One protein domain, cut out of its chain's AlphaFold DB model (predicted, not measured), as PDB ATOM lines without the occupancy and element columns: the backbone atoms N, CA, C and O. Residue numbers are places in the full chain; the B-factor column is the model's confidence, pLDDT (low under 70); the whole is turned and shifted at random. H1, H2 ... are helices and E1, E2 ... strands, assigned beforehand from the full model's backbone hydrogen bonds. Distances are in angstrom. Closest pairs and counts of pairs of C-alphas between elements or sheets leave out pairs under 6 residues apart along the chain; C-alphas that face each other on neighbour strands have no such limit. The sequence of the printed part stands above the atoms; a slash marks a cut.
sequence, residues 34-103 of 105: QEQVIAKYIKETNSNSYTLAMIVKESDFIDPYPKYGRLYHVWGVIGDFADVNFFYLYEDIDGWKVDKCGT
ATOM      1  N   GLN A  34     137.343 110.871 139.533       94.50
ATOM      2  CA  GLN A  34     137.332 111.478 140.865       94.50
ATOM      3  C   GLN A  34     138.737 111.506 141.492       94.50
ATOM      4  O   GLN A  34     139.176 112.533 142.005       94.50
ATOM      5  N   GLU A  35     139.488 110.403 141.396       93.50
ATOM      6  CA  GLU A  35     140.888 110.348 141.843       93.50
ATOM      7  C   GLU A  35     141.771 111.337 141.070       93.50
ATOM      8  O   GLU A  35     142.680 111.941 141.639       93.50
ATOM      9  N   GLN A  36     141.521 111.527 139.776       92.56
ATOM     10  CA  GLN A  36     142.296 112.450 138.949       92.56
ATOM     11  C   GLN A  36     142.033 113.911 139.319       92.56
ATOM     12  O   GLN A  36     142.992 114.667 139.489       92.56
ATOM     13  N   VAL A  37     140.767 114.309 139.484       95.00
ATOM     14  CA  VAL A  37     140.426 115.696 139.832       95.00
ATOM     15  C   VAL A  37     140.872 116.054 141.250       95.00
ATOM     16  O   VAL A  37     141.442 117.126 141.441       95.00
ATOM     17  N   ILE A  38     140.720 115.151 142.225       93.75
ATOM     18  CA  ILE A  38     141.196 115.389 143.595       93.75
ATOM     19  C   ILE A  38     142.722 115.499 143.609       93.75
ATOM     20  O   ILE A  38     143.267 116.432 144.194       93.75
ATOM     21  N   ALA A  39     143.433 114.603 142.916       92.31
ATOM     22  CA  ALA A  39     144.891 114.678 142.843       92.31
ATOM     23  C   ALA A  39     145.372 115.973 142.172       92.31
ATOM     24  O   ALA A  39     146.369 116.553 142.602       92.31
ATOM     25  N   LYS A  40     144.663 116.436 141.135       93.06
ATOM     26  CA  LYS A  40     144.933 117.726 140.493       93.06
ATOM     27  C   LYS A  40     144.713 118.882 141.471       93.06
ATOM     28  O   LYS A  40     145.623 119.685 141.642       93.06
ATOM     29  N   TYR A  41     143.571 118.911 142.155       93.44
ATOM     30  CA  TYR A  41     143.235 119.937 143.141       93.44
ATOM     31  C   TYR A  41     144.267 120.014 144.273       93.44
ATOM     32  O   TYR A  41     144.764 121.096 144.579       93.44
ATOM     33  N   ILE A  42     144.650 118.871 144.854       92.25
ATOM     34  CA  ILE A  42     145.669 118.808 145.912       92.25
ATOM     35  C   ILE A  42     146.997 119.356 145.394       92.25
ATOM     36  O   ILE A  42     147.598 120.200 146.048       92.25
ATOM     37  N   LYS A  43     147.433 118.935 144.202       90.44
ATOM     38  CA  LYS A  43     148.694 119.394 143.604       90.44
ATOM     39  C   LYS A  43     148.705 120.901 143.323       90.44
ATOM     40  O   LYS A  43     149.747 121.530 143.468       90.44
ATOM     41  N   GLU A  44     147.577 121.459 142.891       91.06
ATOM     42  CA  GLU A  44     147.423 122.893 142.612       91.06
ATOM     43  C   GLU A  44     147.319 123.725 143.899       91.06
ATOM     44  O   GLU A  44     147.803 124.855 143.933       91.06
ATOM     45  N   THR A  45     146.746 123.161 144.964       88.56
ATOM     46  CA  THR A  45     146.538 123.851 146.249       88.56
ATOM     47  C   THR A  45     147.748 123.737 147.181       88.56
ATOM     48  O   THR A  45     148.052 124.668 147.924       88.56
ATOM     49  N   ASN A  46     148.455 122.605 147.161       83.56
ATOM     50  CA  ASN A  46     149.601 122.331 148.019       83.56
ATOM     51  C   ASN A  46     150.634 121.449 147.290       83.56
ATOM     52  O   ASN A  46     150.449 120.246 147.096       83.56
ATOM     53  N   SER A  47     151.775 122.041 146.932       79.75
ATOM     54  CA  SER A  47     152.850 121.348 146.210       79.75
ATOM     55  C   SER A  47     153.595 120.293 147.036       79.75
ATOM     56  O   SER A  47     154.326 119.491 146.460       79.75
ATOM     57  N   ASN A  48     153.438 120.296 148.362       85.69
ATOM     58  CA  ASN A  48     154.142 119.403 149.287       85.69
ATOM     59  C   ASN A  48     153.350 118.126 149.600       85.69
ATOM     60  O   ASN A  48     153.785 117.314 150.416       85.69
ATOM     61  N   SER A  49     152.190 117.945 148.970       85.94
ATOM     62  CA  SER A  49     151.315 116.804 149.212       85.94
ATOM     63  C   SER A  49     151.362 115.799 148.061       85.94
ATOM     64  O   SER A  49     151.412 116.156 146.883       85.94
ATOM     65  N   TYR A  50     151.335 114.511 148.401       83.56
ATOM     66  CA  TYR A  50     151.484 113.395 147.471       83.56
ATOM     67  C   TYR A  50     150.281 112.450 147.547       83.56
ATOM     68  O   TYR A  50     149.808 112.109 148.627       83.56
ATOM     69  N   THR A  51     149.820 111.969 146.387       84.69
ATOM     70  CA  THR A  51     148.621 111.114 146.255       84.69
ATOM     71  C   THR A  51     148.954 109.755 145.617       84.69
ATOM     72  O   THR A  51     148.225 109.271 144.744       84.69
ATOM     73  N   LEU A  52     150.125 109.185 145.932       74.12
ATOM     74  CA  LEU A  52     150.688 108.029 145.215       74.12
ATOM     75  C   LEU A  52     149.803 106.775 145.327       74.12
ATOM     76  O   LEU A  52     149.628 106.069 144.339       74.12
ATOM     77  N   ALA A  53     149.219 106.538 146.503       79.06
ATOM     78  CA  ALA A  53     148.340 105.402 146.792       79.06
ATOM     79  C   ALA A  53     146.907 105.856 147.115       79.06
ATOM     80  O   ALA A  53     146.210 105.217 147.901       79.06
ATOM     81  N   MET A  54     146.491 106.993 146.549       89.69
ATOM     82  CA  MET A  54     145.208 107.593 146.880       89.69
ATOM     83  C   MET A  54     144.047 106.731 146.383       89.69
ATOM     84  O   MET A  54     144.010 106.353 145.213       89.69
ATOM     85  N   ILE A  55     143.096 106.458 147.272       90.62
ATOM     86  CA  ILE A  55     141.848 105.761 146.963       90.62
ATOM     87  C   ILE A  55     140.705 106.708 147.282       90.62
ATOM     88  O   ILE A  55     140.648 107.250 148.382       90.62
ATOM     89  N   VAL A  56     139.787 106.864 146.335       92.75
ATOM     90  CA  VAL A  56     138.574 107.664 146.515       92.75
ATOM     91  C   VAL A  56     137.367 106.736 146.465       92.75
ATOM     92  O   VAL A  56     137.242 105.926 145.543       92.75
ATOM     93  N   LYS A  57     136.473 106.853 147.446       92.56
ATOM     94  CA  LYS A  57     135.157 106.203 147.433       92.56
ATOM     95  C   LYS A  57     134.076 107.221 147.734       92.56
ATOM     96  O   LYS A  57     134.324 108.197 148.433       92.56
ATOM     97  N   GLU A  58     132.891 106.992 147.190       91.25
ATOM     98  CA  GLU A  58     131.710 107.744 147.607       91.25
ATOM     99  C   GLU A  58     131.485 107.505 149.103       91.25
ATOM    100  O   GLU A  58     131.759 106.418 149.616       91.25
ATOM    101  N   SER A  59     131.118 108.562 149.814       88.31
ATOM    102  CA  SER A  59     130.979 108.524 151.261       88.31
ATOM    103  C   SER A  59     129.715 107.768 151.656       88.31
ATOM    104  O   SER A  59     128.636 108.057 151.149       88.31
ATOM    105  N   ASP A  60     129.841 106.849 152.614       85.88
ATOM    106  CA  ASP A  60     128.695 106.179 153.242       85.88
ATOM    107  C   ASP A  60     128.006 107.073 154.300       85.88
ATOM    108  O   ASP A  60     126.986 106.693 154.879       85.88
ATOM    109  N   PHE A  61     128.566 108.254 154.599       80.50
ATOM    110  CA  PHE A  61     127.984 109.197 155.554       80.50
ATOM    111  C   PHE A  61     126.782 109.929 154.953       80.50
ATOM    112  O   PHE A  61     126.775 110.270 153.771       80.50
ATOM    113  N   ILE A  62     125.780 110.226 155.792       78.75
ATOM    114  CA  ILE A  62     124.672 111.111 155.410       78.75
ATOM    115  C   ILE A  62     125.270 112.468 155.065       78.75
ATOM    116  O   ILE A  62     125.833 113.116 155.941       78.75
ATOM    117  N   ASP A  63     125.131 112.873 153.806       80.81
ATOM    118  CA  ASP A  63     125.645 114.139 153.301       80.81
ATOM    119  C   ASP A  63     124.977 115.327 154.029       80.81
ATOM    120  O   ASP A  63     123.778 115.570 153.839       80.81
ATOM    121  N   PRO A  64     125.720 116.079 154.864       80.19
ATOM    122  CA  PRO A  64     125.170 117.235 155.559       80.19
ATOM    123  C   PRO A  64     125.008 118.459 154.643       80.19
ATOM    124  O   PRO A  64     124.283 119.396 154.991       80.19
ATOM    125  N   TYR A  65     125.665 118.485 153.477       84.00
ATOM    126  CA  TYR A  65     125.719 119.634 152.576       84.00
ATOM    127  C   TYR A  65     125.594 119.250 151.084       84.00
ATOM    128  O   TYR A  65     126.445 119.645 150.278       84.00
ATOM    129  N   PRO A  66     124.466 118.649 150.656       83.81
ATOM    130  CA  PRO A  66     124.275 118.147 149.285       83.81
ATOM    131  C   PRO A  66     124.314 119.230 148.197       83.81
ATOM    132  O   PRO A  66     124.441 118.943 147.009       83.81
ATOM    133  N   LYS A  67     124.226 120.508 148.584       89.00
ATOM    134  CA  LYS A  67     124.361 121.652 147.670       89.00
ATOM    135  C   LYS A  67     125.745 121.764 147.018       89.00
ATOM    136  O   LYS A  67     125.861 122.470 146.024       89.00
ATOM    137  N   TYR A  68     126.768 121.127 147.591       86.62
ATOM    138  CA  TYR A  68     128.152 121.171 147.105       86.62
ATOM    139  C   TYR A  68     128.496 120.005 146.158       86.62
ATOM    140  O   TYR A  68     129.611 119.917 145.653       86.62
ATOM    141  N   GLY A  69     127.539 119.109 145.890       89.38
ATOM    142  CA  GLY A  69     127.727 117.935 145.040       89.38
ATOM    143  C   GLY A  69     127.702 116.640 145.845       89.38
ATOM    144  O   GLY A  69     127.056 116.564 146.882       89.38
ATOM    145  N   ARG A  70     128.385 115.609 145.347       91.75
ATOM    146  CA  ARG A  70     128.480 114.295 145.993       91.75
ATOM    147  C   ARG A  70     129.704 114.241 146.898       91.75
ATOM    148  O   ARG A  70     130.789 114.664 146.497       91.75
ATOM    149  N   LEU A  71     129.529 113.697 148.097       93.38
ATOM    150  CA  LEU A  71     130.592 113.554 149.085       93.38
ATOM    151  C   LEU A  71     131.429 112.297 148.822       93.38
ATOM    152  O   LEU A  71     130.904 111.188 148.741       93.38
ATOM    153  N   TYR A  72     132.746 112.462 148.762       93.56
ATOM    154  CA  TYR A  72     133.712 111.379 148.616       93.56
ATOM    155  C   TYR A  72     134.699 111.368 149.780       93.56
ATOM    156  O   TYR A  72     135.210 112.412 150.186       93.56
ATOM    157  N   HIS A  73     134.990 110.171 150.282       93.50
ATOM    158  CA  HIS A  73     136.040 109.909 151.257       93.50
ATOM    159  C   HIS A  73     137.312 109.466 150.527       93.50
ATOM    160  O   HIS A  73     137.288 108.614 149.632       93.50
ATOM    161  N   VAL A  74     138.428 110.070 150.911       92.31
ATOM    162  CA  VAL A  74     139.747 109.902 150.319       92.31
ATOM    163  C   VAL A  74     140.709 109.350 151.360       92.31
ATOM    164  O   VAL A  74     140.805 109.872 152.465       92.31
ATOM    165  N   TRP A  75     141.457 108.316 150.984       90.38
ATOM    166  CA  TRP A  75     142.557 107.764 151.775       90.38
ATOM    167  C   TRP A  75     143.863 107.847 150.999       90.38
ATOM    168  O   TRP A  75     143.851 107.832 149.769       90.38
ATOM    169  N   GLY A  76     144.997 107.842 151.703       87.00
ATOM    170  CA  GLY A  76     146.318 107.710 151.078       87.00
ATOM    171  C   GLY A  76     146.904 109.015 150.531       87.00
ATOM    172  O   GLY A  76     147.735 108.974 149.620       87.00
ATOM    173  N   VAL A  77     146.476 110.157 151.074       88.50
ATOM    174  CA  VAL A  77     147.137 111.457 150.889       88.50
ATOM    175  C   VAL A  77     148.244 111.594 151.938       88.50
ATOM    176  O   VAL A  77     148.041 111.269 153.105       88.50
ATOM    177  N   ILE A  78     149.431 112.032 151.522       85.12
ATOM    178  CA  ILE A  78     150.608 112.216 152.385       85.12
ATOM    179  C   ILE A  78     151.050 113.678 152.290       85.12
ATOM    180  O   ILE A  78     151.126 114.204 151.182       85.12
ATOM    181  N   GLY A  79     151.394 114.307 153.416       85.94
ATOM    182  CA  GLY A  79     151.862 115.697 153.482       85.94
ATOM    183  C   GLY A  79     150.870 116.607 154.201       85.94
ATOM    184  O   GLY A  79     150.034 116.131 154.963       85.94
ATOM    185  N   ASP A  80     150.944 117.908 153.942       86.62
ATOM    186  CA  ASP A  80     150.121 118.926 154.618       86.62
ATOM    187  C   ASP A  80     148.612 118.760 154.361       86.62
ATOM    188  O   ASP A  80     147.786 119.282 155.104       86.62
ATOM    189  N   PHE A  81     148.240 118.037 153.302       87.00
ATOM    190  CA  PHE A  81     146.851 117.729 152.964       87.00
ATOM    191  C   PHE A  81     146.357 116.395 153.556       87.00
ATOM    192  O   PHE A  81     145.235 115.987 153.268       87.00
ATOM    193  N   ALA A  82     147.174 115.698 154.358       86.69
ATOM    194  CA  ALA A  82     146.850 114.371 154.894       86.69
ATOM    195  C   ALA A  82     145.652 114.364 155.860       86.69
ATOM    196  O   ALA A  82     144.998 113.334 156.007       86.69
ATOM    197  N   ASP A  83     145.339 115.498 156.491       88.94
ATOM    198  CA  ASP A  83     144.182 115.600 157.387       88.94
ATOM    199  C   ASP A  83     142.855 115.753 156.618       88.94
ATOM    200  O   ASP A  83     141.773 115.503 157.162       88.94
ATOM    201  N   VAL A  84     142.918 116.148 155.341       89.81
ATOM    202  CA  VAL A  84     141.747 116.378 154.487       89.81
ATOM    203  C   VAL A  84     141.332 115.070 153.827       89.81
ATOM    204  O   VAL A  84     141.911 114.627 152.836       89.81
ATOM    205  N   ASN A  85     140.279 114.475 154.377       91.00
ATOM    206  CA  ASN A  85     139.796 113.158 153.969       91.00
ATOM    207  C   ASN A  85     138.456 113.219 153.221       91.00
ATOM    208  O   ASN A  85     138.040 112.213 152.657       91.00
ATOM    209  N   PHE A  86     137.780 114.371 153.172       92.69
ATOM    210  CA  PHE A  86     136.466 114.505 152.538       92.69
ATOM    211  C   PHE A  86     136.467 115.566 151.443       92.69
ATOM    212  O   PHE A  86     136.967 116.674 151.636       92.69
ATOM    213  N   PHE A  87     135.886 115.220 150.295       93.62
ATOM    214  CA  PHE A  87     135.817 116.071 149.110       93.62
ATOM    215  C   PHE A  87     134.415 116.032 148.512       93.62
ATOM    216  O   PHE A  87     133.886 114.965 148.211       93.62
ATOM    217  N   TYR A  88     133.837 117.207 148.305       94.56
ATOM    218  CA  TYR A  88     132.621 117.405 147.538       94.56
ATOM    219  C   TYR A  88     132.980 117.584 146.071       94.56
ATOM    220  O   TYR A  88     133.734 118.491 145.700       94.56
ATOM    221  N   LEU A  89     132.447 116.689 145.249       95.12
ATOM    222  CA  LEU A  89     132.650 116.670 143.814       95.12
ATOM    223  C   LEU A  89     131.323 116.913 143.099       95.12
ATOM    224  O   LEU A  89     130.311 116.290 143.419       95.12
ATOM    225  N   TYR A  90     131.344 117.759 142.078       94.50
ATOM    226  CA  TYR A  90     130.232 117.918 141.148       94.50
ATOM    227  C   TYR A  90     130.704 117.635 139.724       94.50
ATOM    228  O   TYR A  90     131.891 117.741 139.411       94.50
ATOM    229  N   GLU A  91     129.768 117.233 138.875       93.19
ATOM    230  CA  GLU A  91     130.014 116.971 137.462       93.19
ATOM    231  C   GLU A  91     129.355 118.079 136.640       93.19
ATOM    232  O   GLU A  91     128.169 118.366 136.816       93.19
ATOM    233  N   ASP A  92     130.133 118.718 135.769       90.94
ATOM    234  CA  ASP A  92     129.633 119.660 134.772       90.94
ATOM    235  C   ASP A  92     130.021 119.233 133.346       90.94
ATOM    236  O   ASP A  92     130.479 118.112 133.121       90.94
ATOM    237  N   ILE A  93     129.793 120.107 132.360       91.56
ATOM    238  CA  ILE A  93     130.036 119.818 130.935       91.56
ATOM    239  C   ILE A  93     131.518 119.498 130.659       91.56
ATOM    240  O   ILE A  93     131.811 118.733 129.740       91.56
ATOM    241  N   ASP A  94     132.442 120.034 131.461       89.25
ATOM    242  CA  ASP A  94     133.883 119.810 131.315       89.25
ATOM    243  C   ASP A  94     134.382 118.609 132.142       89.25
ATOM    244  O   ASP A  94     135.564 118.257 132.081       89.25
ATOM    245  N   GLY A  95     133.496 117.979 132.924       91.00
ATOM    246  CA  GLY A  95     133.768 116.808 133.750       91.00
ATOM    247  C   GLY A  95     133.703 117.080 135.254       91.00
ATOM    248  O   GLY A  95     133.022 117.983 135.736       91.00
ATOM    249  N   TRP A  96     134.399 116.242 136.021       95.19
ATOM    250  CA  TRP A  96     134.397 116.300 137.484       95.19
ATOM    251  C   TRP A  96     135.223 117.477 138.010       95.19
ATOM    252  O   TRP A  96     136.348 117.701 137.557       95.19
ATOM    253  N   LYS A  97     134.689 118.190 139.009       94.75
ATOM    254  CA  LYS A  97     135.318 119.338 139.681       94.75
ATOM    255  C   LYS A  97     135.171 119.225 141.202       94.75
ATOM    256  O   LYS A  97     134.197 118.658 141.693       94.75
ATOM    257  N   VAL A  98     136.161 119.737 141.942       95.00
ATOM    258  CA  VAL A  98     136.133 119.840 143.415       95.00
ATOM    259  C   VAL A  98     135.488 121.166 143.792       95.00
ATOM    260  O   VAL A  98     136.005 122.214 143.415       95.00
ATOM    261  N   ASP A  99     134.390 121.119 144.544       93.69
ATOM    262  CA  ASP A  99     133.735 122.322 145.072       93.69
ATOM    263  C   ASP A  99     134.244 122.679 146.471       93.69
ATOM    264  O   ASP A  99     134.584 123.826 146.763       93.69
ATOM    265  N   LYS A 100     134.343 121.675 147.349       91.62
ATOM    266  CA  LYS A 100     134.743 121.871 148.745       91.62
ATOM    267  C   LYS A 100     135.477 120.657 149.298       91.62
ATOM    268  O   LYS A 100     135.188 119.531 148.910       91.62
ATOM    269  N   CYS A 101     136.395 120.861 150.237       91.69
ATOM    270  CA  CYS A 101     137.081 119.779 150.941       91.69
ATOM    271  C   CYS A 101     137.214 120.080 152.439       91.69
ATOM    272  O   CYS A 101     137.151 121.243 152.848       91.69
ATOM    273  N   GLY A 102     137.392 119.043 153.257       89.81
ATOM    274  CA  GLY A 102     137.493 119.191 154.707       89.81
ATOM    275  C   GLY A 102     138.018 117.960 155.446       89.81
ATOM    276  O   GLY A 102     138.230 116.884 154.880       89.81
ATOM    277  N   THR A 103     138.247 118.159 156.740       87.69
ATOM    278  CA  THR A 103     138.687 117.137 157.691       87.69
ATOM    279  C   THR A 103     137.474 116.564 158.433       87.69
ATOM    280  O   THR A 103     136.775 117.320 159.106       87.69
TER     281      THR A 103
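AT A GLANCE: This is residues 34 to 103 of the 105 residues of an uncharacterized protein of Desulfosporosinus hippei DSM 8344 (UniProt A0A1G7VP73). A strongly twisted sheet of four strands curls round one helix, H1, which packs into the hollow of the sheet with its residues 34 to 42. Along the chain the helix comes first, and the strands then follow as a meander, E1 to E4, each strand the antiparallel neighbour of the one before. The printed part has 70 residues with one named helix and four named strands; the sheet's order is E1, E2, E3, E4, all antiparallel, and the class is mixed, helices and strands. The whole is compact, with a radius of gyration of the C-alphas of 11.4 A, and its outline is rounded, with spans of 30 by 27 by 17 A.

IN THESE COORDINATES: In the sheet, E4, residues 95 to 102, is the longest strand, 21.4 A from first to last C-alpha; its last C-alpha, of Gly 102, is at (137.493, 119.191, 154.707). E3, residues 86 to 92, measures 19.7 A, and E2, residues 70 to 75, measures 16.6 A. E1, residues 55 to 58, is 10.4 A long and begins with C-alpha 55 at (141.848, 105.761, 146.963). H1, residues 34 to 45, measures 16.3 A and begins with C-alpha 34 at (137.332, 111.478, 140.865).

HOW THE PARTS SIT: E1 and E4 are the edge strands and are apart. From edge to edge the strands' lines turn by 88 degrees, and the way across the sheet turns by 79 degrees. The hairpin of E3 and E4 has an angle of 154 degrees between its directions, with N 88 and O 100 2.8 A apart and N 97 and O 90 2.9 A apart, both within hydrogen-bond range. E2 and E3, a hairpin at 133 degrees, have N 72 and O 87 within range at 2.8 A. E1 and E2, a hairpin at 152 degrees, have N 57 and O 73 within range at 2.9 A. H1 is on the sheet, on one face, and the two make two layers, a helix over a sheet. The closest C-alphas of H1 and E4 are those of Val 37 and Lys 97, 6.3 A apart; of H1 and E1, those of Glu 35 and Val 56, 5.9 A apart. H1 and E2 are near each other, with 6 pairs of C-alphas within 10 A. In H1 every O i to N i+4 pair is within hydrogen-bond range.

THE WHOLE: The two C-alphas farthest apart, those of Gly 79 and Ile 93, are 31.7 A apart. The printed part has no cut. The link from E1 to E2, 11 residues, is long; those from H1 to E1 and from E2 to E3 are short, and that from E3 to E4 is tight. The mean pLDDT of the printed part is 89.3, and no printed residue is under 70.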